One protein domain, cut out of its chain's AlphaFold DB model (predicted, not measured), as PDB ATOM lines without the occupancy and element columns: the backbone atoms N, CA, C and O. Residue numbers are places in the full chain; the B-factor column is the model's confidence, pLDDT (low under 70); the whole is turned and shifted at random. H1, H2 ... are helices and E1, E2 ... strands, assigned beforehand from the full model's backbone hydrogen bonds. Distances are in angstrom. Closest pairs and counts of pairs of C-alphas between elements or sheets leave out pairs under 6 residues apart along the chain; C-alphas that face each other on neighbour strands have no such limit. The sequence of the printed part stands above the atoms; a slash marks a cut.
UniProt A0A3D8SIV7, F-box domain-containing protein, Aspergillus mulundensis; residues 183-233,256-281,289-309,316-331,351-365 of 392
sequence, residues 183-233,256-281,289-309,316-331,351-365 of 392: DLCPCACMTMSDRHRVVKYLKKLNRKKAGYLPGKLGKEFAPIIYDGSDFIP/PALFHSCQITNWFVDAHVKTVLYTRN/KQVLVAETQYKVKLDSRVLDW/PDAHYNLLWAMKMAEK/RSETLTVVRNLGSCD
ATOM      1  N   ASP A 183      21.295  -4.611   2.827       84.31
ATOM      2  CA  ASP A 183      21.689  -5.661   3.769       84.31
ATOM      3  C   ASP A 183      21.145  -5.378   5.158       84.31
ATOM      4  O   ASP A 183      21.594  -4.441   5.809       84.31
ATOM      5  N   LEU A 184      20.206  -6.197   5.635       84.25
ATOM      6  CA  LEU A 184      19.613  -6.047   6.967       84.25
ATOM      7  C   LEU A 184      20.491  -6.644   8.065       84.25
ATOM      8  O   LEU A 184      20.507  -6.124   9.175       84.25
ATOM      9  N   CYS A 185      21.199  -7.721   7.736       79.44
ATOM     10  CA  CYS A 185      22.288  -8.318   8.499       79.44
ATOM     11  C   CYS A 185      23.175  -9.133   7.540       79.44
ATOM     12  O   CYS A 185      22.827  -9.268   6.364       79.44
ATOM     13  N   PRO A 186      24.315  -9.700   7.971       74.56
ATOM     14  CA  PRO A 186      25.199 -10.394   7.036       74.56
ATOM     15  C   PRO A 186      24.560 -11.599   6.331       74.56
ATOM     16  O   PRO A 186      24.999 -11.981   5.249       74.56
ATOM     17  N   CYS A 187      23.528 -12.203   6.923       76.12
ATOM     18  CA  CYS A 187      22.842 -13.374   6.385       76.12
ATOM     19  C   CYS A 187      21.524 -13.027   5.647       76.12
ATOM     20  O   CYS A 187      21.037 -13.864   4.879       76.12
ATOM     21  N   ALA A 188      20.973 -11.815   5.827       83.25
ATOM     22  CA  ALA A 188      19.689 -11.389   5.265       83.25
ATOM     23  C   ALA A 188      19.779 -10.036   4.546       83.25
ATOM     24  O   ALA A 188      20.230  -9.027   5.086       83.25
ATOM     25  N   CYS A 189      19.249 -10.002   3.327       86.94
ATOM     26  CA  CYS A 189      19.194  -8.817   2.481       86.94
ATOM     27  C   CYS A 189      17.786  -8.634   1.906       86.94
ATOM     28  O   CYS A 189      17.042  -9.600   1.728       86.94
ATOM     29  N   MET A 190      17.437  -7.407   1.544       88.12
ATOM     30  CA  MET A 190      16.133  -7.048   1.009       88.12
ATOM     31  C   MET A 190      16.300  -6.289  -0.307       88.12
ATOM     32  O   MET A 190      17.032  -5.309  -0.377       88.12
ATOM     33  N   THR A 191      15.603  -6.712  -1.362       89.50
ATOM     34  CA  THR A 191      15.452  -5.891  -2.577       89.50
ATOM     35  C   THR A 191      14.238  -4.977  -2.471       89.50
ATOM     36  O   THR A 191      13.349  -5.217  -1.651       89.50
ATOM     37  N   MET A 192      14.106  -4.002  -3.374       86.69
ATOM     38  CA  MET A 192      12.878  -3.201  -3.458       86.69
ATOM     39  C   MET A 192      11.625  -4.061  -3.612       86.69
ATOM     40  O   MET A 192      10.595  -3.793  -2.998       86.69
ATOM     41  N   SER A 193      11.691  -5.120  -4.417       86.19
ATOM     42  CA  SER A 193      10.561  -6.040  -4.580       86.19
ATOM     43  C   SER A 193      10.218  -6.762  -3.272       86.19
ATOM     44  O   SER A 193       9.040  -6.923  -2.950       86.19
ATOM     45  N   ASP A 194      11.231  -7.163  -2.502       88.94
ATOM     46  CA  ASP A 194      11.050  -7.808  -1.197       88.94
ATOM     47  C   ASP A 194      10.437  -6.826  -0.186       88.94
ATOM     48  O   ASP A 194       9.444  -7.154   0.464       88.94
ATOM     49  N   ARG A 195      10.915  -5.576  -0.156       90.06
ATOM     50  CA  ARG A 195      10.344  -4.488   0.651       90.06
ATOM     51  C   ARG A 195       8.858  -4.280   0.389       90.06
ATOM     52  O   ARG A 195       8.069  -4.250   1.330       90.06
ATOM     53  N   HIS A 196       8.441  -4.182  -0.873       87.88
ATOM     54  CA  HIS A 196       7.022  -4.029  -1.209       87.88
ATOM     55  C   HIS A 196       6.174  -5.204  -0.705       87.88
ATOM     56  O   HIS A 196       5.044  -5.004  -0.246       87.88
ATOM     57  N   ARG A 197       6.709  -6.432  -0.757       89.62
ATOM     58  CA  ARG A 197       6.035  -7.625  -0.219       89.62
ATOM     59  C   ARG A 197       5.891  -7.538   1.298       89.62
ATOM     60  O   ARG A 197       4.789  -7.784   1.785       89.62
ATOM     61  N   VAL A 198       6.940  -7.125   2.014       90.50
ATOM     62  CA  VAL A 198       6.910  -6.891   3.471       90.50
ATOM     63  C   VAL A 198       5.886  -5.821   3.833       90.50
ATOM     64  O   VAL A 198       5.015  -6.063   4.660       90.50
ATOM     65  N   VAL A 199       5.904  -4.666   3.167       89.12
ATOM     66  CA  VAL A 199       4.942  -3.580   3.412       89.12
ATOM     67  C   VAL A 199       3.506  -4.059   3.200       89.12
ATOM     68  O   VAL A 199       2.643  -3.851   4.053       89.12
ATOM     69  N   LYS A 200       3.231  -4.736   2.077       88.88
ATOM     70  CA  LYS A 200       1.903  -5.294   1.782       88.88
ATOM     71  C   LYS A 200       1.476  -6.314   2.837       88.88
ATOM     72  O   LYS A 200       0.300  -6.361   3.191       88.88
ATOM     73  N   TYR A 201       2.414  -7.122   3.317       88.00
ATOM     74  CA  TYR A 201       2.189  -8.119   4.353       88.00
ATOM     75  C   TYR A 201       1.852  -7.484   5.708       88.00
ATOM     76  O   TYR A 201       0.788  -7.756   6.260       88.00
ATOM     77  N   LEU A 202       2.683  -6.561   6.192       86.88
ATOM     78  CA  LEU A 202       2.474  -5.859   7.461       86.88
ATOM     79  C   LEU A 202       1.174  -5.035   7.445       86.88
ATOM     80  O   LEU A 202       0.408  -5.057   8.408       86.88
ATOM     81  N   LYS A 203       0.838  -4.401   6.311       85.88
ATOM     82  CA  LYS A 203      -0.465  -3.739   6.104       85.88
ATOM     83  C   LYS A 203      -1.653  -4.704   6.230       85.88
ATOM     84  O   LYS A 203      -2.720  -4.279   6.669       85.88
ATOM     85  N   LYS A 204      -1.505  -5.976   5.829       85.19
ATOM     86  CA  LYS A 204      -2.553  -7.004   5.986       85.19
ATOM     87  C   LYS A 204      -2.682  -7.467   7.434       85.19
ATOM     88  O   LYS A 204      -3.811  -7.558   7.907       85.19
ATOM     89  N   LEU A 205      -1.564  -7.700   8.128       81.19
ATOM     90  CA  LEU A 205      -1.571  -8.084   9.545       81.19
ATOM     91  C   LEU A 205      -2.279  -7.037  10.413       81.19
ATOM     92  O   LEU A 205      -3.118  -7.386  11.237       81.19
ATOM     93  N   ASN A 206      -2.040  -5.749  10.145       75.00
ATOM     94  CA  ASN A 206      -2.698  -4.653  10.865       75.00
ATOM     95  C   ASN A 206      -4.239  -4.649  10.711       75.00
ATOM     96  O   ASN A 206      -4.954  -4.010  11.472       75.00
ATOM     97  N   ARG A 207      -4.790  -5.371   9.724       72.69
ATOM     98  CA  ARG A 207      -6.243  -5.504   9.512       72.69
ATOM     99  C   ARG A 207      -6.853  -6.692  10.275       72.69
ATOM    100  O   ARG A 207      -7.890  -7.198   9.853       72.69
ATOM    101  N   LYS A 208      -6.220  -7.136  11.373       65.75
ATOM    102  CA  LYS A 208      -6.646  -8.255  12.242       65.75
ATOM    103  C   LYS A 208      -6.772  -9.613  11.535       65.75
ATOM    104  O   LYS A 208      -7.517 -10.478  11.983       65.75
ATOM    105  N   LYS A 209      -6.072  -9.819  10.416       62.25
ATOM    106  CA  LYS A 209      -6.038 -11.116   9.728       62.25
ATOM    107  C   LYS A 209      -4.641 -11.699   9.827       62.25
ATOM    108  O   LYS A 209      -3.683 -11.048   9.412       62.25
ATOM    109  N   ALA A 210      -4.550 -12.938  10.306       63.28
ATOM    110  CA  ALA A 210      -3.358 -13.740  10.105       63.28
ATOM    111  C   ALA A 210      -3.085 -13.817   8.598       63.28
ATOM    112  O   ALA A 210      -3.978 -14.059   7.781       63.28
ATOM    113  N   GLY A 211      -1.851 -13.529   8.220       65.94
ATOM    114  CA  GLY A 211      -1.395 -13.611   6.848       65.94
ATOM    115  C   GLY A 211      -0.100 -14.391   6.807       65.94
ATOM    116  O   GLY A 211       0.663 -14.394   7.773       65.94
ATOM    117  N   TYR A 212       0.200 -14.962   5.648       75.69
ATOM    118  CA  TYR A 212       1.491 -15.582   5.376       75.69
ATOM    119  C   TYR A 212       2.280 -14.757   4.355       75.69
ATOM    120  O   TYR A 212       1.720 -14.293   3.354       75.69
ATOM    121  N   LEU A 213       3.569 -14.541   4.625       81.62
ATOM    122  CA  LEU A 213       4.491 -13.946   3.667       81.62
ATOM    123  C   LEU A 213       5.000 -15.082   2.768       81.62
ATOM    124  O   LEU A 213       5.650 -15.991   3.263       81.62
ATOM    125  N   PRO A 214       4.684 -15.110   1.466       76.12
ATOM    126  CA  PRO A 214       5.005 -16.269   0.645       76.12
ATOM    127  C   PRO A 214       6.487 -16.339   0.255       76.12
ATOM    128  O   PRO A 214       7.182 -15.327   0.131       76.12
ATOM    129  N   GLY A 215       6.934 -17.556  -0.063       82.06
ATOM    130  CA  GLY A 215       8.229 -17.814  -0.694       82.06
ATOM    131  C   GLY A 215       9.424 -17.697   0.254       82.06
ATOM    132  O   GLY A 215       9.304 -17.916   1.454       82.06
ATOM    133  N   LYS A 216      10.598 -17.376  -0.306       78.69
ATOM    134  CA  LYS A 216      11.871 -17.316   0.436       78.69
ATOM    135  C   LYS A 216      11.828 -16.309   1.589       78.69
ATOM    136  O   LYS A 216      12.284 -16.620   2.677       78.69
ATOM    137  N   LEU A 217      11.205 -15.155   1.358       80.31
ATOM    138  CA  LEU A 217      11.113 -14.093   2.356       80.31
ATOM    139  C   LEU A 217      10.294 -14.525   3.583       80.31
ATOM    140  O   LEU A 217      10.644 -14.176   4.697       80.31
ATOM    141  N   GLY A 218       9.249 -15.340   3.406       82.88
ATOM    142  CA  GLY A 218       8.523 -15.924   4.540       82.88
ATOM    143  C   GLY A 218       9.294 -16.988   5.307       82.88
ATOM    144  O   GLY A 218       9.076 -17.153   6.497       82.88
ATOM    145  N   LYS A 219      10.199 -17.712   4.641       83.12
ATOM    146  CA  LYS A 219      11.089 -18.670   5.314       83.12
ATOM    147  C   LYS A 219      12.182 -17.962   6.114       83.12
ATOM    148  O   LYS A 219      12.625 -18.483   7.126       83.12
ATOM    149  N   GLU A 220      12.633 -16.805   5.632       82.50
ATOM    150  CA  GLU A 220      13.665 -15.995   6.287       82.50
ATOM    151  C   GLU A 220      13.121 -15.198   7.478       82.50
ATOM    152  O   GLU A 220      13.867 -14.968   8.428       82.50
ATOM    153  N   PHE A 221      11.844 -14.798   7.445       84.06
ATOM    154  CA  PHE A 221      11.229 -13.953   8.467       84.06
ATOM    155  C   PHE A 221      10.013 -14.612   9.119       84.06
ATOM    156  O   PHE A 221       9.026 -14.917   8.450       84.06
ATOM    157  N   ALA A 222      10.038 -14.721  10.444       83.31
ATOM    158  CA  ALA A 222       8.894 -15.133  11.243       83.31
ATOM    159  C   ALA A 222       7.990 -13.926  11.571       83.31
ATOM    160  O   ALA A 222       8.498 -12.835  11.861       83.31
ATOM    161  N   PRO A 223       6.653 -14.074  11.534       75.06
ATOM    162  CA  PRO A 223       5.747 -13.026  11.975       75.06
ATOM    163  C   PRO A 223       5.619 -12.995  13.498       75.06
ATOM    164  O   PRO A 223       5.578 -14.037  14.150       75.06
ATOM    165  N   ILE A 224       5.469 -11.794  14.052       68.44
ATOM    166  CA  ILE A 224       5.026 -11.612  15.435       68.44
ATOM    167  C   ILE A 224       3.552 -11.228  15.392       68.44
ATOM    168  O   ILE A 224       3.184 -10.188  14.835       68.44
ATOM    169  N   ILE A 225       2.705 -12.086  15.957       61.97
ATOM    170  CA  ILE A 225       1.303 -11.763  16.210       61.97
ATOM    171  C   ILE A 225       1.263 -11.161  17.608       61.97
ATOM    172  O   ILE A 225       1.578 -11.837  18.578       61.97
ATOM    173  N   TYR A 226       0.931  -9.876  17.698       56.47
ATOM    174  CA  TYR A 226       0.734  -9.230  18.988       56.47
ATOM    175  C   TYR A 226      -0.641  -9.640  19.523       56.47
ATOM    176  O   TYR A 226      -1.655  -9.197  18.980       56.47
ATOM    177  N   ASP A 227      -0.684 -10.507  20.534       51.94
ATOM    178  CA  ASP A 227      -1.930 -10.913  21.200       51.94
ATOM    179  C   ASP A 227      -2.237 -10.096  22.471       51.94
ATOM    180  O   ASP A 227      -3.260 -10.311  23.115       51.94
ATOM    181  N   GLY A 228      -1.411  -9.095  22.789       50.62
ATOM    182  CA  GLY A 228      -1.570  -8.272  23.990       50.62
ATOM    183  C   GLY A 228      -0.925  -8.862  25.244       50.62
ATOM    184  O   GLY A 228      -0.943  -8.195  26.274       50.62
ATOM    185  N   SER A 229      -0.318 -10.047  25.154       45.06
ATOM    186  CA  SER A 229       0.541 -10.638  26.177       45.06
ATOM    187  C   SER A 229       1.978 -10.800  25.663       45.06
ATOM    188  O   SER A 229       2.244 -10.706  24.464       45.06
ATOM    189  N   ASP A 230       2.933 -10.908  26.585       40.25
ATOM    190  CA  ASP A 230       4.362 -10.795  26.302       40.25
ATOM    191  C   ASP A 230       4.874 -11.765  25.217       40.25
ATOM    192  O   ASP A 230       4.485 -12.925  25.121       40.25
ATOM    193  N   PHE A 231       5.781 -11.229  24.394       44.16
ATOM    194  CA  PHE A 231       6.434 -11.811  23.216       44.16
ATOM    195  C   PHE A 231       6.611 -13.347  23.215       44.16
ATOM    196  O   PHE A 231       7.496 -13.877  23.885       44.16
ATOM    197  N   ILE A 232       5.920 -14.034  22.295       43.28
ATOM    198  CA  ILE A 232       6.335 -15.345  21.769       43.28
ATOM    199  C   ILE A 232       6.427 -15.240  20.238       43.28
ATOM    200  O   ILE A 232       5.396 -15.229  19.557       43.28
ATOM    201  N   PRO A 233       7.630 -15.127  19.641       49.94
ATOM    202  CA  PRO A 233       7.767 -15.341  18.206       49.94
ATOM    203  C   PRO A 233       7.295 -16.765  17.886       49.94
ATOM    204  O   PRO A 233       7.650 -17.710  18.590       49.94
ATOM    205  N   PRO A 256       2.547  -4.359  13.640       75.69
ATOM    206  CA  PRO A 256       2.973  -5.633  13.080       75.69
ATOM    207  C   PRO A 256       4.452  -5.581  12.685       75.69
ATOM    208  O   PRO A 256       4.919  -4.608  12.076       75.69
ATOM    209  N   ALA A 257       5.166  -6.661  12.997       82.25
ATOM    210  CA  ALA A 257       6.595  -6.794  12.764       82.25
ATOM    211  C   ALA A 257       6.956  -8.169  12.182       82.25
ATOM    212  O   ALA A 257       6.262  -9.166  12.396       82.25
ATOM    213  N   LEU A 258       8.064  -8.199  11.449       82.12
ATOM    214  CA  LEU A 258       8.764  -9.400  11.011       82.12
ATOM    215  C   LEU A 258      10.062  -9.537  11.798       82.12
ATOM    216  O   LEU A 258      10.731  -8.535  12.050       82.12
ATOM    217  N   PHE A 259      10.438 -10.765  12.129       85.00
ATOM    218  CA  PHE A 259      11.654 -11.057  12.870       85.00
ATOM    219  C   PHE A 259      12.512 -12.088  12.146       85.00
ATOM    220  O   PHE A 259      12.001 -13.025  11.539       85.00
ATOM    221  N   HIS A 260      13.818 -11.906  12.218       84.19
ATOM    222  CA  HIS A 260      14.818 -12.801  11.674       84.19
ATOM    223  C   HIS A 260      15.976 -12.870  12.666       84.19
ATOM    224  O   HIS A 260      16.507 -11.839  13.052       84.19
ATOM    225  N   SER A 261      16.376 -14.069  13.071       84.56
ATOM    226  CA  SER A 261      17.557 -14.281  13.907       84.56
ATOM    227  C   SER A 261      18.521 -15.184  13.154       84.56
ATOM    228  O   SER A 261      18.097 -16.170  12.543       84.56
ATOM    229  N   CYS A 262      19.801 -14.829  13.147       82.06
ATOM    230  CA  CYS A 262      20.839 -15.668  12.578       82.06
ATOM    231  C   CYS A 262      22.138 -15.588  13.363       82.06
ATOM    232  O   CYS A 262      22.540 -14.535  13.847       82.06
ATOM    233  N   GLN A 263      22.830 -16.720  13.399       80.75
ATOM    234  CA  GLN A 263      24.139 -16.856  14.010       80.75
ATOM    235  C   GLN A 263      25.198 -17.054  12.920       80.75
ATOM    236  O   GLN A 263      24.983 -17.795  11.958       80.75
ATOM    237  N   ILE A 264      26.339 -16.384  13.070       66.81
ATOM    238  CA  ILE A 264      27.478 -16.420  12.147       66.81
ATOM    239  C   ILE A 264      28.730 -16.823  12.945       66.81
ATOM    240  O   ILE A 264      28.996 -16.270  14.013       66.81
ATOM    241  N   THR A 265      29.507 -17.782  12.437       63.06
ATOM    242  CA  THR A 265      30.785 -18.279  13.007       63.06
ATOM    243  C   THR A 265      31.890 -18.129  11.938       63.06
ATOM    244  O   THR A 265      31.555 -18.132  10.756       63.06
ATOM    245  N   ASN A 266      33.190 -17.887  12.197       51.97
ATOM    246  CA  ASN A 266      34.115 -18.344  13.257       51.97
ATOM    247  C   ASN A 266      34.621 -17.270  14.251       51.97
ATOM    248  O   ASN A 266      35.707 -17.400  14.797       51.97
ATOM    249  N   TRP A 267      33.812 -16.251  14.536       59.47
ATOM    250  CA  TRP A 267      33.861 -15.423  15.749       59.47
ATOM    251  C   TRP A 267      32.407 -15.044  16.018       59.47
ATOM    252  O   TRP A 267      31.740 -14.567  15.101       59.47
ATOM    253  N   PHE A 268      31.851 -15.394  17.179       66.44
ATOM    254  CA  PHE A 268      30.395 -15.491  17.322       66.44
ATOM    255  C   PHE A 268      29.716 -14.128  17.157       66.44
ATOM    256  O   PHE A 268      29.769 -13.287  18.055       66.44
ATOM    257  N   VAL A 269      29.031 -13.947  16.029       69.62
ATOM    258  CA  VAL A 269      28.078 -12.859  15.826       69.62
ATOM    259  C   VAL A 269      26.696 -13.476  15.786       69.62
ATOM    260  O   VAL A 269      26.359 -14.222  14.869       69.62
ATOM    261  N   ASP A 270      25.896 -13.156  16.788       75.69
ATOM    262  CA  ASP A 270      24.469 -13.427  16.787       75.69
ATOM    263  C   ASP A 270      23.739 -12.141  16.381       75.69
ATOM    264  O   ASP A 270      23.976 -11.075  16.948       75.69
ATOM    265  N   ALA A 271      22.923 -12.208  15.336       77.06
ATOM    266  CA  ALA A 271      22.248 -11.071  14.736       77.06
ATOM    267  C   ALA A 271      20.733 -11.281  14.769       77.06
ATOM    268  O   ALA A 271      20.200 -12.212  14.167       77.06
ATOM    269  N   HIS A 272      20.030 -10.358  15.413       80.50
ATOM    270  CA  HIS A 272      18.579 -10.323  15.537       80.50
ATOM    271  C   HIS A 272      18.044  -9.117  14.773       80.50
ATOM    272  O   HIS A 272      18.250  -7.975  15.164       80.50
ATOM    273  N   VAL A 273      17.361  -9.352  13.663       81.00
ATOM    274  CA  VAL A 273      16.721  -8.336  12.827       81.00
ATOM    275  C   VAL A 273      15.223  -8.321  13.096       81.00
ATOM    276  O   VAL A 273      14.521  -9.309  12.904       81.00
ATOM    277  N   LYS A 274      14.697  -7.151  13.430       84.12
ATOM    278  CA  LYS A 274      13.277  -6.851  13.565       84.12
ATOM    279  C   LYS A 274      12.886  -5.780  12.551       84.12
ATOM    280  O   LYS A 274      13.349  -4.650  12.609       84.12
ATOM    281  N   THR A 275      11.997  -6.101  11.619       82.75
ATOM    282  CA  THR A 275      11.439  -5.131  10.663       82.75
ATOM    283  C   THR A 275      10.018  -4.756  11.060       82.75
ATOM    284  O   THR A 275       9.151  -5.620  11.151       82.75
ATOM    285  N   VAL A 276       9.758  -3.466  11.265       83.12
ATOM    286  CA  VAL A 276       8.491  -2.928  11.775       83.12
ATOM    287  C   VAL A 276       7.922  -1.894  10.806       83.12
ATOM    288  O   VAL A 276       8.643  -1.056  10.259       83.12
ATOM    289  N   LEU A 277       6.604  -1.925  10.609       83.75
ATOM    290  CA  LEU A 277       5.882  -0.880   9.889       83.75
ATOM    291  C   LEU A 277       5.399   0.188  10.872       83.75
ATOM    292  O   LEU A 277       4.417  -0.029  11.577       83.75
ATOM    293  N   TYR A 278       6.037   1.356  10.873       82.38
ATOM    294  CA  TYR A 278       5.617   2.500  11.672       82.38
ATOM    295  C   TYR A 278       4.543   3.317  10.960       82.38
ATOM    296  O   TYR A 278       4.691   3.716   9.805       82.38
ATOM    297  N   THR A 279       3.452   3.617  11.658       70.81
ATOM    298  CA  THR A 279       2.417   4.536  11.173       70.81
ATOM    299  C   THR A 279       2.473   5.819  11.989       70.81
ATOM    300  O   THR A 279       2.185   5.790  13.185       70.81
ATOM    301  N   ARG A 280       2.830   6.953  11.374       66.75
ATOM    302  CA  ARG A 280       2.804   8.242  12.078       66.75
ATOM    303  C   ARG A 280       1.350   8.653  12.338       66.75
ATOM    304  O   ARG A 280       0.521   8.572  11.434       66.75
ATOM    305  N   ASN A 281       1.042   9.060  13.570       54.19
ATOM    306  CA  ASN A 281      -0.317   9.412  13.990       54.19
ATOM    307  C   ASN A 281      -0.861  10.629  13.202       54.19
ATOM    308  O   ASN A 281      -0.113  11.545  12.866       54.19
ATOM    309  N   LYS A 289       1.697   9.279   7.298       73.75
ATOM    310  CA  LYS A 289       2.787   8.681   6.524       73.75
ATOM    311  C   LYS A 289       3.235   7.394   7.210       73.75
ATOM    312  O   LYS A 289       3.504   7.380   8.415       73.75
ATOM    313  N   GLN A 290       3.282   6.309   6.443       81.44
ATOM    314  CA  GLN A 290       3.771   5.021   6.919       81.44
ATOM    315  C   GLN A 290       5.240   4.863   6.536       81.44
ATOM    316  O   GLN A 290       5.602   5.005   5.367       81.44
ATOM    317  N   VAL A 291       6.071   4.566   7.523       84.56
ATOM    318  CA  VAL A 291       7.518   4.429   7.388       84.56
ATOM    319  C   VAL A 291       7.892   3.001   7.750       84.56
ATOM    320  O   VAL A 291       7.462   2.487   8.781       84.56
ATOM    321  N   LEU A 292       8.670   2.343   6.897       84.62
ATOM    322  CA  LEU A 292       9.227   1.037   7.216       84.62
ATOM    323  C   LEU A 292      10.559   1.242   7.933       84.62
ATOM    324  O   LEU A 292      11.417   1.972   7.445       84.62
ATOM    325  N   VAL A 293      10.746   0.587   9.070       84.12
ATOM    326  CA  VAL A 293      11.994   0.644   9.836       84.12
ATOM    327  C   VAL A 293      12.476  -0.777  10.072       84.12
ATOM    328  O   VAL A 293      11.678  -1.668  10.357       84.12
ATOM    329  N   ALA A 294      13.776  -0.992   9.946       83.31
ATOM    330  CA  ALA A 294      14.428  -2.219  10.369       83.31
ATOM    331  C   ALA A 294      15.379  -1.904  11.519       83.31
ATOM    332  O   ALA A 294      16.171  -0.974  11.443       83.31
ATOM    333  N   GLU A 295      15.288  -2.675  12.580       82.69
ATOM    334  CA  GLU A 295      16.177  -2.648  13.725       82.69
ATOM    335  C   GLU A 295      16.965  -3.952  13.720       82.69
ATOM    336  O   GLU A 295      16.379  -5.027  13.653       82.69
ATOM    337  N   THR A 296      18.286  -3.869  13.759       79.25
ATOM    338  CA  THR A 296      19.174  -5.022  13.821       79.25
ATOM    339  C   THR A 296      20.025  -4.929  15.072       79.25
ATOM    340  O   THR A 296      20.805  -3.995  15.230       79.25
ATOM    341  N   GLN A 297      19.903  -5.912  15.946       78.31
ATOM    342  CA  GLN A 297      20.708  -6.067  17.140       78.31
ATOM    343  C   GLN A 297      21.779  -7.133  16.898       78.31
ATOM    344  O   GLN A 297      21.474  -8.261  16.528       78.31
ATOM    345  N   TYR A 298      23.033  -6.774  17.121       75.31
ATOM    346  CA  TYR A 298      24.188  -7.653  17.049       75.31
ATOM    347  C   TYR A 298      24.693  -7.947  18.444       75.31
ATOM    348  O   TYR A 298      25.002  -7.029  19.195       75.31
ATOM    349  N   LYS A 299      24.842  -9.221  18.773       77.56
ATOM    350  CA  LYS A 299      25.602  -9.690  19.919       77.56
ATOM    351  C   LYS A 299      26.896 -10.288  19.398       77.56
ATOM    352  O   LYS A 299      26.915 -11.360  18.799       77.56
ATOM    353  N   VAL A 300      27.974  -9.554  19.608       70.88
ATOM    354  CA  VAL A 300      29.299  -9.868  19.093       70.88
ATOM    355  C   VAL A 300      30.139 -10.400  20.248       70.88
ATOM    356  O   VAL A 300      30.220  -9.783  21.309       70.88
ATOM    357  N   LYS A 301      30.749 -11.569  20.066       70.81
ATOM    358  CA  LYS A 301      31.801 -12.097  20.940       70.81
ATOM    359  C   LYS A 301      33.097 -12.100  20.129       70.81
ATOM    360  O   LYS A 301      33.419 -13.091  19.476       70.81
ATOM    361  N   LEU A 302      33.779 -10.959  20.114       61.56
ATOM    362  CA  LEU A 302      35.061 -10.752  19.432       61.56
ATOM    363  C   LEU A 302      36.140 -10.387  20.457       61.56
ATOM    364  O   LEU A 302      35.842 -10.046  21.602       61.56
ATOM    365  N   ASP A 303      37.399 -10.459  20.033       56.94
ATOM    366  CA  ASP A 303      38.510  -9.855  20.765       56.94
ATOM    367  C   ASP A 303      38.283  -8.337  20.872       56.94
ATOM    368  O   ASP A 303      38.080  -7.651  19.868       56.94
ATOM    369  N   SER A 304      38.300  -7.812  22.098       48.56
ATOM    370  CA  SER A 304      38.049  -6.398  22.399       48.56
ATOM    371  C   SER A 304      39.030  -5.437  21.723       48.56
ATOM    372  O   SER A 304      38.727  -4.256  21.613       48.56
ATOM    373  N   ARG A 305      40.190  -5.922  21.262       49.50
ATOM    374  CA  ARG A 305      41.191  -5.113  20.545       49.50
ATOM    375  C   ARG A 305      40.755  -4.716  19.133       49.50
ATOM    376  O   ARG A 305      41.330  -3.813  18.546       49.50
ATOM    377  N   VAL A 306      39.743  -5.389  18.589       51.12
ATOM    378  CA  VAL A 306      39.254  -5.182  17.217       51.12
ATOM    379  C   VAL A 306      38.218  -4.046  17.137       51.12
ATOM    380  O   VAL A 306      37.775  -3.668  16.052       51.12
ATOM    381  N   LEU A 307      37.800  -3.496  18.279       51.94
ATOM    382  CA  LEU A 307      36.613  -2.652  18.368       51.94
ATOM    383  C   LEU A 307      36.963  -1.250  18.882       51.94
ATOM    384  O   LEU A 307      36.821  -0.971  20.067       51.94
ATOM    385  N   ASP A 308      37.346  -0.352  17.973       53.28
ATOM    386  CA  ASP A 308      37.123   1.085  18.169       53.28
ATOM    387  C   ASP A 308      36.091   1.549  17.136       53.28
ATOM    388  O   ASP A 308      36.376   1.737  15.952       53.28
ATOM    389  N   TRP A 309      34.824   1.556  17.548       58.25
ATOM    390  CA  TRP A 309      33.697   1.844  16.668       58.25
ATOM    391  C   TRP A 309      33.194   3.247  16.956       58.25
ATOM    392  O   TRP A 309      32.609   3.497  18.006       58.25
ATOM    393  N   PRO A 316      25.661   3.233   6.643       49.16
ATOM    394  CA  PRO A 316      25.746   1.816   6.228       49.16
ATOM    395  C   PRO A 316      26.874   1.029   6.942       49.16
ATOM    396  O   PRO A 316      26.928  -0.199   6.848       49.16
ATOM    397  N   ASP A 317      27.739   1.716   7.697       56.53
ATOM    398  CA  ASP A 317      29.064   1.219   8.102       56.53
ATOM    399  C   ASP A 317      29.055   0.086   9.137       56.53
ATOM    400  O   ASP A 317      29.936  -0.760   9.100       56.53
ATOM    401  N   ALA A 318      28.069  -0.019  10.036       57.00
ATOM    402  CA  ALA A 318      28.163  -0.977  11.151       57.00
ATOM    403  C   ALA A 318      28.247  -2.452  10.708       57.00
ATOM    404  O   ALA A 318      28.922  -3.258  11.337       57.00
ATOM    405  N   HIS A 319      27.571  -2.815   9.613       67.19
ATOM    406  CA  HIS A 319      27.622  -4.188   9.092       67.19
ATOM    407  C   HIS A 319      28.942  -4.446   8.390       67.19
ATOM    408  O   HIS A 319      29.512  -5.523   8.508       67.19
ATOM    409  N   TYR A 320      29.407  -3.441   7.655       64.75
ATOM    410  CA  TYR A 320      30.657  -3.500   6.935       64.75
ATOM    411  C   TYR A 320      31.841  -3.553   7.909       64.75
ATOM    412  O   TYR A 320      32.642  -4.471   7.814       64.75
ATOM    413  N   ASN A 321      31.893  -2.669   8.904       63.59
ATOM    414  CA  ASN A 321      32.913  -2.647   9.952       63.59
ATOM    415  C   ASN A 321      32.934  -3.955  10.741       63.59
ATOM    416  O   ASN A 321      34.009  -4.491  10.983       63.59
ATOM    417  N   LEU A 322      31.765  -4.516  11.071       66.44
ATOM    418  CA  LEU A 322      31.679  -5.830  11.709       66.44
ATOM    419  C   LEU A 322      32.276  -6.931  10.822       66.44
ATOM    420  O   LEU A 322      33.056  -7.751  11.294       66.44
ATOM    421  N   LEU A 323      31.956  -6.939   9.528       61.94
ATOM    422  CA  LEU A 323      32.485  -7.930   8.592       61.94
ATOM    423  C   LEU A 323      33.970  -7.743   8.283       61.94
ATOM    424  O   LEU A 323      34.693  -8.726   8.138       61.94
ATOM    425  N   TRP A 324      34.431  -6.500   8.206       65.00
ATOM    426  CA  TRP A 324      35.831  -6.153   8.022       65.00
ATOM    427  C   TRP A 324      36.652  -6.574   9.241       65.00
ATOM    428  O   TRP A 324      37.639  -7.285   9.080       65.00
ATOM    429  N   ALA A 325      36.181  -6.255  10.449       62.62
ATOM    430  CA  ALA A 325      36.742  -6.729  11.710       62.62
ATOM    431  C   ALA A 325      36.859  -8.261  11.746       62.62
ATOM    432  O   ALA A 325      37.932  -8.795  12.022       62.62
ATOM    433  N   MET A 326      35.783  -8.975  11.400       61.38
ATOM    434  CA  MET A 326      35.787 -10.442  11.336       61.38
ATOM    435  C   MET A 326      36.807 -10.980  10.321       61.38
ATOM    436  O   MET A 326      37.541 -11.916  10.629       61.38
ATOM    437  N   LYS A 327      36.885 -10.377   9.127       61.78
ATOM    438  CA  LYS A 327      37.822 -10.780   8.065       61.78
ATOM    439  C   LYS A 327      39.277 -10.520   8.453       61.78
ATOM    440  O   LYS A 327      40.141 -11.345   8.173       61.78
ATOM    441  N   MET A 328      39.568  -9.380   9.073       58.50
ATOM    442  CA  MET A 328      40.926  -9.055   9.511       58.50
ATOM    443  C   MET A 328      41.373  -9.947  10.674       58.50
ATOM    444  O   MET A 328      42.541 -10.327  10.723       58.50
ATOM    445  N   ALA A 329      40.446 -10.350  11.550       59.62
ATOM    446  CA  ALA A 329      40.716 -11.319  12.608       59.62
ATOM    447  C   ALA A 329      41.008 -12.717  12.036       59.62
ATOM    448  O   ALA A 329      41.971 -13.354  12.446       59.62
ATOM    449  N   GLU A 330      40.231 -13.173  11.046       58.59
ATOM    450  CA  GLU A 330      40.483 -14.437  10.330       58.59
ATOM    451  C   GLU A 330      41.853 -14.451   9.640       58.59
ATOM    452  O   GLU A 330      42.552 -15.460   9.667       58.59
ATOM    453  N   LYS A 331      42.259 -13.322   9.054       57.41
ATOM    454  CA  LYS A 331      43.562 -13.191   8.398       57.41
ATOM    455  C   LYS A 331      44.734 -12.995   9.369       57.41
ATOM    456  O   LYS A 331      45.861 -12.889   8.903       57.41
ATOM    457  N   ARG A 351      35.313 -10.427  25.770       66.81
ATOM    458  CA  ARG A 351      34.258  -9.440  26.026       66.81
ATOM    459  C   ARG A 351      33.144  -9.627  24.996       66.81
ATOM    460  O   ARG A 351      33.393  -9.647  23.795       66.81
ATOM    461  N   SER A 352      31.910  -9.797  25.463       73.00
ATOM    462  CA  SER A 352      30.739  -9.762  24.585       73.00
ATOM    463  C   SER A 352      30.170  -8.354  24.584       73.00
ATOM    464  O   SER A 352      29.889  -7.807  25.649       73.00
ATOM    465  N   GLU A 353      29.967  -7.788  23.400       72.31
ATOM    466  CA  GLU A 353      29.338  -6.482  23.228       72.31
ATOM    467  C   GLU A 353      28.048  -6.615  22.423       72.31
ATOM    468  O   GLU A 353      27.925  -7.464  21.537       72.31
ATOM    469  N   THR A 354      27.053  -5.804  22.781       74.31
ATOM    470  CA  THR A 354      25.770  -5.758  22.077       74.31
ATOM    471  C   THR A 354      25.615  -4.405  21.410       74.31
ATOM    472  O   THR A 354      25.718  -3.370  22.062       74.31
ATOM    473  N   LEU A 355      25.343  -4.420  20.113       71.25
ATOM    474  CA  LEU A 355      25.245  -3.242  19.266       71.25
ATOM    475  C   LEU A 355      23.871  -3.224  18.615       71.25
ATOM    476  O   LEU A 355      23.430  -4.235  18.077       71.25
ATOM    477  N   THR A 356      23.188  -2.085  18.640       75.12
ATOM    478  CA  THR A 356      21.861  -1.951  18.024       75.12
ATOM    479  C   THR A 356      21.920  -0.946  16.888       75.12
ATOM    480  O   THR A 356      22.424   0.161  17.044       75.12
ATOM    481  N   VAL A 357      21.406  -1.348  15.732       75.31
ATOM    482  CA  VAL A 357      21.404  -0.588  14.488       75.31
ATOM    483  C   VAL A 357      19.965  -0.361  14.064       75.31
ATOM    484  O   VAL A 357      19.276  -1.306  13.694       75.31
ATOM    485  N   VAL A 358      19.505   0.887  14.065       78.69
ATOM    486  CA  VAL A 358      18.159   1.240  13.591       78.69
ATOM    487  C   VAL A 358      18.259   1.901  12.224       78.69
ATOM    488  O   VAL A 358      19.030   2.832  12.021       78.69
ATOM    489  N   ARG A 359      17.454   1.427  11.276       79.25
ATOM    490  CA  ARG A 359      17.442   1.878   9.886       79.25
ATOM    491  C   ARG A 359      16.058   2.280   9.448       79.25
ATOM    492  O   ARG A 359      15.118   1.486   9.464       79.25
ATOM    493  N   ASN A 360      15.958   3.500   8.950       83.81
ATOM    494  CA  ASN A 360      14.781   3.947   8.231       83.81
ATOM    495  C   ASN A 360      14.839   3.405   6.794       83.81
ATOM    496  O   ASN A 360      15.589   3.916   5.972       83.81
ATOM    497  N   LEU A 361      14.042   2.380   6.479       84.62
ATOM    498  CA  LEU A 361      13.918   1.826   5.124       84.62
ATOM    499  C   LEU A 361      12.983   2.658   4.232       84.62
ATOM    500  O   LEU A 361      12.609   2.214   3.142       84.62
ATOM    501  N   GLY A 362      12.568   3.836   4.692       84.50
ATOM    502  CA  GLY A 362      11.846   4.819   3.907       84.50
ATOM    503  C   GLY A 362      10.325   4.682   3.914       84.50
ATOM    504  O   GLY A 362       9.729   3.789   4.526       84.50
ATOM    505  N   SER A 363       9.685   5.576   3.166       83.75
ATOM    506  CA  SER A 363       8.239   5.640   2.944       83.75
ATOM    507  C   SER A 363       7.697   4.396   2.252       83.75
ATOM    508  O   SER A 363       8.200   3.982   1.213       83.75
ATOM    509  N   CYS A 364       6.603   3.837   2.759       82.44
ATOM    510  CA  CYS A 364       5.956   2.650   2.187       82.44
ATOM    511  C   CYS A 364       5.262   2.870   0.833       82.44
ATOM    512  O   CYS A 364       4.686   1.922   0.285       82.44
ATOM    513  N   ASP A 365       5.266   4.106   0.349       80.56
ATOM    514  CA  ASP A 365       4.694   4.502  -0.929       80.56
ATOM    515  C   ASP A 365       5.711   4.312  -2.066       80.56
ATOM    516  O   ASP A 365       6.909   4.140  -1.831       80.56
TER     517      ASP A 365
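This is residues 183 to 233, 256 to 281, 289 to 309, 316 to 331 and 351 to 365 of the 392 residues of the protein "F-box domain-containing protein" of Aspergillus mulundensis (UniProt A0A3D8SIV7). A long, twisted sheet of five antiparallel strands, E3 to E7, forms a wall; H1 covers part of one face towards one end, H3 lies over that face towards the other end, and the small hairpin of E1 and E2 sits between them. No named element covers the opposite face, and the short H2 lies beside E3 and E4. The 129 printed residues include three named helices and seven named strands, in the order E1, E2, H1, H2, E3, E4, E5, E6, H3, E7, with the sheet's order E3, E4, E5, E6, E7. The class is mixed, helices and strands, in two layers, H1 and H3 on one face of the sheet. The whole is compact, with a radius of gyration of the C-alphas of 16.1 A, and spans 49 by 31 by 31 A.

E1, residues 183 to 185, and E2, residues 188 to 191, are an antiparallel hairpin, with N 184 and O 188 2.9 A apart. H1, residues 192 to 205, is on the sheet at a height of 8.4 A, over E5, residues 269 to 279; their closest C-alphas, Leu 202 and Leu 277, are 6.5 A apart. On the local plane it stands at 59 degrees to E5, slantwise to the strands, only just short of across. H2, residues 216 to 220, only grazes the sheet with residues 218 to 220. E3, residues 222 to 224, is antiparallel to E4, residues 257 to 264, with N 222 and O 259 2.8 A apart. E4 and E5 form a hairpin, with N 260 and O 273 2.8 A apart. E6, residues 290 to 301, pairs with E5 through N 274 and O 295, 2.7 A. H3, residues 317 to 330, is on the same face as H1, at a height of 10.9 A; it runs along the strands, at 21 degrees to E6 on the local plane. H1 and H3 are apart. E7, residues 352 to 363, is an edge strand antiparallel to E6, with N 296 and O 357 2.7 A apart. In H1, H2 and H3 every O i to N i+4 pair is within hydrogen-bond range.

E1 begins at C-alpha 183, (21.689, -5.661, 3.769). H1 is 20.0 A long, E4 23.0 A, E5 31.3 A, E6 35.7 A, H3 19.5 A and E7 34.8 A. E7 ends at C-alpha 363, (8.239, 5.640, 2.944).

The farthest C-alphas, Lys 208 and Lys 331, are 50.6 A apart. Four cuts leave C-alpha gaps of 12.0 A from 233 to 256, 8.1 A from 281 to 289, 13.1 A from 309 to 316 and 20.3 A from 351 to 331. Of the links printed whole, none is long. Mean pLDDT of the printed part is 72.9; 47 residues are under 70, among them 224 to 233 and 316 to 331.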